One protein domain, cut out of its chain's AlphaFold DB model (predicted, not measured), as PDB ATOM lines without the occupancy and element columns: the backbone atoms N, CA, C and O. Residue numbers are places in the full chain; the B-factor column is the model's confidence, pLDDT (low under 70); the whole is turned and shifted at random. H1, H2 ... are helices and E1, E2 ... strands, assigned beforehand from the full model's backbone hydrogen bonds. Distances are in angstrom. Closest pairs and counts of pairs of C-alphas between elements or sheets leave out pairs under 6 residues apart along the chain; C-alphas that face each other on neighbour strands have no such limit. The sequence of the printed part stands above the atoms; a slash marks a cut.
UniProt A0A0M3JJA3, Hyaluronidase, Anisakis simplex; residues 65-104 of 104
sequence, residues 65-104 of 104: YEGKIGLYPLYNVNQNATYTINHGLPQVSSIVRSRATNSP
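This is residues 65 to 104 of the 104 residues of the protein "Hyaluronidase" of Anisakis simplex (UniProt A0A0M3JJA3). What shape is this? It has little regular structure: a hairpin of E1 and E2 makes one end, its tip, residues 77 to 82, sticking out, and loops join it to short helix H1 towards the other end. What is it made of? Of 40 printed residues, 15 are in named elements, E1, E2, H1 in order, class mixed. How spread is it? It is only just loose, close to compact, radius of gyration of the C-alphas 11.1 A, spans 33 by 22 by 9 A.

Where are the strands? E1, residues 74 to 78, begins at C-alpha (30.990, -49.624, 23.021) and spans 12.6 A; E2, residues 81 to 85, spans 12.8 A. Where is the helix? H1, residues 95 to 99, spans 6.2 A, ending at C-alpha (23.766, -35.205, 20.391).

How do the strands pair? E1 and E2 are an antiparallel hairpin at 155 degrees; N 76 and O 83, 2.9 A, are within hydrogen-bond range. And H1? H1 and E1 are apart; H1's O i to N i+4 pair is within range.

How long is it? The farthest C-alphas, Asn 80 and Pro 104, are 33.6 A apart. Any cut or low confidence? The printed part has no cut and no long link; residues 100 to 104 have pLDDT under 70.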
ATOM      1  N   TYR A  65      20.141 -45.153  31.362       87.94
ATOM      2  CA  TYR A  65      20.870 -46.285  30.805       87.94
ATOM      3  C   TYR A  65      21.409 -45.947  29.412       87.94
ATOM      4  O   TYR A  65      20.918 -45.033  28.755       87.94
ATOM      5  N   GLU A  66      22.394 -46.718  28.958       84.50
ATOM      6  CA  GLU A  66      23.184 -46.516  27.734       84.50
ATOM      7  C   GLU A  66      22.381 -46.052  26.500       84.50
ATOM      8  O   GLU A  66      22.812 -45.154  25.785       84.50
ATOM      9  N   GLY A  67      21.184 -46.604  26.269       80.31
ATOM     10  CA  GLY A  67      20.327 -46.249  25.127       80.31
ATOM     11  C   GLY A  67      19.391 -45.051  25.335       80.31
ATOM     12  O   GLY A  67      18.496 -44.840  24.518       80.31
ATOM     13  N   LYS A  68      19.506 -44.321  26.451       84.38
ATOM     14  CA  LYS A  68      18.619 -43.197  26.802       84.38
ATOM     15  C   LYS A  68      19.258 -41.831  26.595       84.38
ATOM     16  O   LYS A  68      18.530 -40.892  26.306       84.38
ATOM     17  N   ILE A  69      20.583 -41.721  26.678       84.25
ATOM     18  CA  ILE A  69      21.301 -40.478  26.379       84.25
ATOM     19  C   ILE A  69      22.316 -40.749  25.288       84.25
ATOM     20  O   ILE A  69      23.347 -41.380  25.515       84.25
ATOM     21  N   GLY A  70      22.062 -40.176  24.121       86.81
ATOM     22  CA  GLY A  70      23.047 -40.177  23.061       86.81
ATOM     23  C   GLY A  70      23.266 -41.541  22.417       86.81
ATOM     24  O   GLY A  70      22.516 -42.498  22.606       86.81
ATOM     25  N   LEU A  71      24.321 -41.602  21.615       89.75
ATOM     26  CA  LEU A  71      24.838 -42.825  21.023       89.75
ATOM     27  C   LEU A  71      26.168 -43.148  21.695       89.75
ATOM     28  O   LEU A  71      27.223 -42.691  21.247       89.75
ATOM     29  N   TYR A  72      26.107 -43.897  22.797       89.75
ATOM     30  CA  TYR A  72      27.307 -44.276  23.534       89.75
ATOM     31  C   TYR A  72      28.125 -45.311  22.740       89.75
ATOM     32  O   TYR A  72      27.555 -46.287  22.246       89.75
ATOM     33  N   PRO A  73      29.435 -45.102  22.543       92.12
ATOM     34  CA  PRO A  73      30.294 -46.057  21.855       92.12
ATOM     35  C   PRO A  73      30.721 -47.197  22.774       92.12
ATOM     36  O   PRO A  73      31.190 -46.966  23.885       92.12
ATOM     37  N   LEU A  74      30.573 -48.431  22.290       91.75
ATOM     38  CA  LEU A  74      30.990 -49.624  23.021       91.75
ATOM     39  C   LEU A  74      31.327 -50.790  22.096       91.75
ATOM     40  O   LEU A  74      30.874 -50.875  20.950       91.75
ATOM     41  N   TYR A  75      32.075 -51.738  22.645       92.62
ATOM     42  CA  TYR A  75      32.200 -53.074  22.088       92.62
ATOM     43  C   TYR A  75      31.173 -53.983  22.746       92.62
ATOM     44  O   TYR A  75      31.118 -54.087  23.970       92.62
ATOM     45  N   ASN A  76      30.382 -54.662  21.927       88.69
ATOM     46  CA  ASN A  76      29.522 -55.729  22.391       88.69
ATOM     47  C   ASN A  76      30.261 -57.054  22.193       88.69
ATOM     48  O   ASN A  76      30.592 -57.426  21.063       88.69
ATOM     49  N   VAL A  77      30.560 -57.723  23.305       87.38
ATOM     50  CA  VAL A  77      31.233 -59.020  23.321       87.38
ATOM     51  C   VAL A  77      30.189 -60.077  23.641       87.38
ATOM     52  O   VAL A  77      29.750 -60.201  24.781       87.38
ATOM     53  N   ASN A  78      29.810 -60.849  22.628       84.81
ATOM     54  CA  ASN A  78      28.995 -62.045  22.792       84.81
ATOM     55  C   ASN A  78      29.877 -63.287  22.619       84.81
ATOM     56  O   ASN A  78      30.961 -63.211  22.046       84.81
ATOM     57  N   GLN A  79      29.389 -64.446  23.067       73.75
ATOM     58  CA  GLN A  79      30.147 -65.711  23.089       73.75
ATOM     59  C   GLN A  79      30.809 -66.081  21.744       73.75
ATOM     60  O   GLN A  79      31.854 -66.722  21.744       73.75
ATOM     61  N   ASN A  80      30.246 -65.635  20.613       80.12
ATOM     62  CA  ASN A  80      30.724 -65.974  19.268       80.12
ATOM     63  C   ASN A  80      31.419 -64.828  18.512       80.12
ATOM     64  O   ASN A  80      32.042 -65.087  17.486       80.12
ATOM     65  N   ALA A  81      31.294 -63.569  18.950       77.56
ATOM     66  CA  ALA A  81      31.863 -62.434  18.224       77.56
ATOM     67  C   ALA A  81      31.935 -61.163  19.075       77.56
ATOM     68  O   ALA A  81      31.089 -60.913  19.934       77.56
ATOM     69  N   THR A  82      32.912 -60.318  18.745       90.00
ATOM     70  CA  THR A  82      32.961 -58.921  19.181       90.00
ATOM     71  C   THR A  82      32.543 -58.027  18.020       90.00
ATOM     72  O   THR A  82      33.118 -58.127  16.937       90.00
ATOM     73  N   TYR A  83      31.572 -57.143  18.232       91.44
ATOM     74  CA  TYR A  83      31.190 -56.123  17.252       91.44
ATOM     75  C   TYR A  83      31.101 -54.740  17.898       91.44
ATOM     76  O   TYR A  83      30.911 -54.603  19.107       91.44
ATOM     77  N   THR A  84      31.289 -53.699  17.088       92.69
ATOM     78  CA  THR A  84      31.260 -52.311  17.554       92.69
ATOM     79  C   THR A  84      29.858 -51.730  17.461       92.69
ATOM     80  O   THR A  84      29.159 -51.890  16.460       92.69
ATOM     81  N   ILE A  85      29.466 -50.993  18.494       90.50
ATOM     82  CA  ILE A  85      28.284 -50.136  18.516       90.50
ATOM     83  C   ILE A  85      28.780 -48.689  18.546       90.50
ATOM     84  O   ILE A  85      29.697 -48.347  19.294       90.50
ATOM     85  N   ASN A  86      28.214 -47.838  17.687       91.50
ATOM     86  CA  ASN A  86      28.585 -46.423  17.553       91.50
ATOM     87  C   ASN A  86      30.095 -46.188  17.361       91.50
ATOM     88  O   ASN A  86      30.647 -45.240  17.909       91.50
ATOM     89  N   HIS A  87      30.753 -47.023  16.551       93.19
ATOM     90  CA  HIS A  87      32.205 -47.014  16.293       93.19
ATOM     91  C   HIS A  87      33.089 -47.481  17.465       93.19
ATOM     92  O   HIS A  87      34.309 -47.487  17.342       93.19
ATOM     93  N   GLY A  88      32.502 -47.952  18.568       93.00
ATOM     94  CA  GLY A  88      33.197 -48.680  19.634       93.00
ATOM     95  C   GLY A  88      33.979 -47.818  20.622       93.00
ATOM     96  O   GLY A  88      33.946 -48.105  21.814       93.00
ATOM     97  N   LEU A  89      34.633 -46.750  20.157       93.94
ATOM     98  CA  LEU A  89      35.447 -45.870  20.993       93.94
ATOM     99  C   LEU A  89      35.095 -44.387  20.792       93.94
ATOM    100  O   LEU A  89      34.934 -43.964  19.647       93.94
ATOM    101  N   PRO A  90      35.080 -43.563  21.858       93.44
ATOM    102  CA  PRO A  90      34.739 -42.142  21.764       93.44
ATOM    103  C   PRO A  90      35.544 -41.347  20.728       93.44
ATOM    104  O   PRO A  90      34.976 -40.497  20.050       93.44
ATOM    105  N   GLN A  91      36.839 -41.633  20.558       94.75
ATOM    106  CA  GLN A  91      37.710 -40.894  19.635       94.75
ATOM    107  C   GLN A  91      37.419 -41.140  18.147       94.75
ATOM    108  O   GLN A  91      37.894 -40.381  17.306       94.75
ATOM    109  N   VAL A  92      36.658 -42.186  17.811       94.50
ATOM    110  CA  VAL A  92      36.239 -42.496  16.430       94.50
ATOM    111  C   VAL A  92      34.732 -42.310  16.218       94.50
ATOM    112  O   VAL A  92      34.211 -42.620  15.147       94.50
ATOM    113  N   SER A  93      34.020 -41.788  17.218       90.94
ATOM    114  CA  SER A  93      32.576 -41.555  17.175       90.94
ATOM    115  C   SER A  93      32.250 -40.084  16.914       90.94
ATOM    116  O   SER A  93      32.925 -39.173  17.384       90.94
ATOM    117  N   SER A  94      31.157 -39.826  16.192       90.50
ATOM    118  CA  SER A  94      30.691 -38.456  15.949       90.50
ATOM    119  C   SER A  94      29.892 -37.912  17.134       90.50
ATOM    120  O   SER A  94      28.792 -38.386  17.431       90.50
ATOM    121  N   ILE A  95      30.401 -36.847  17.760       89.00
ATOM    122  CA  ILE A  95      29.692 -36.134  18.832       89.00
ATOM    123  C   ILE A  95      28.396 -35.473  18.344       89.00
ATOM    124  O   ILE A  95      27.398 -35.472  19.058       89.00
ATOM    125  N   VAL A  96      28.384 -34.962  17.107       90.06
ATOM    126  CA  VAL A  96      27.195 -34.344  16.499       90.06
ATOM    127  C   VAL A  96      26.087 -35.384  16.355       90.06
ATOM    128  O   VAL A  96      24.938 -35.116  16.697       90.06
ATOM    129  N   ARG A  97      26.446 -36.599  15.927       86.00
ATOM    130  CA  ARG A  97      25.507 -37.717  15.822       86.00
ATOM    131  C   ARG A  97      24.989 -38.154  17.193       86.00
ATOM    132  O   ARG A  97      23.797 -38.404  17.326       86.00
ATOM    133  N   SER A  98      25.861 -38.214  18.202       84.38
ATOM    134  CA  SER A  98      25.474 -38.578  19.570       84.38
ATOM    135  C   SER A  98      24.536 -37.546  20.207       84.38
ATOM    136  O   SER A  98      23.623 -37.914  20.926       84.38
ATOM    137  N   ARG A  99      24.674 -36.253  19.888       81.00
ATOM    138  CA  ARG A  99      23.766 -35.205  20.391       81.00
ATOM    139  C   ARG A  99      22.363 -35.251  19.766       81.00
ATOM    140  O   ARG A  99      21.421 -34.755  20.371       81.00
ATOM    141  N   ALA A 100      22.222 -35.801  18.561       66.50
ATOM    142  CA  ALA A 100      20.974 -35.757  17.797       66.50
ATOM    143  C   ALA A 100      19.898 -36.750  18.276       66.50
ATOM    144  O   ALA A 100      18.777 -36.717  17.769       66.50
ATOM    145  N   THR A 101      20.205 -37.639  19.226       66.25
ATOM    146  CA  THR A 101      19.201 -38.533  19.810       66.25
ATOM    147  C   THR A 101      18.554 -37.865  21.021       66.25
ATOM    148  O   THR A 101      19.158 -37.698  22.078       66.25
ATOM    149  N   ASN A 102      17.297 -37.452  20.846       52.19
ATOM    150  CA  ASN A 102      16.486 -36.912  21.930       52.19
ATOM    151  C   ASN A 102      16.259 -38.006  22.982       52.19
ATOM    152  O   ASN A 102      15.687 -39.055  22.674       52.19
ATOM    153  N   SER A 103      16.692 -37.753  24.216       48.59
ATOM    154  CA  SER A 103      16.162 -38.482  25.367       48.59
ATOM    155  C   SER A 103      14.678 -38.108  25.517       48.59
ATOM    156  O   SER A 103      14.359 -36.926  25.351       48.59
ATOM    157  N   PRO A 104      13.767 -39.063  25.777       49.72
ATOM    158  CA  PRO A 104      12.426 -38.735  26.256       49.72
ATOM    159  C   PRO A 104      12.480 -38.032  27.617       49.72
ATOM    160  O   PRO A 104      13.490 -38.223  28.342       49.72
TER     161      PRO A 104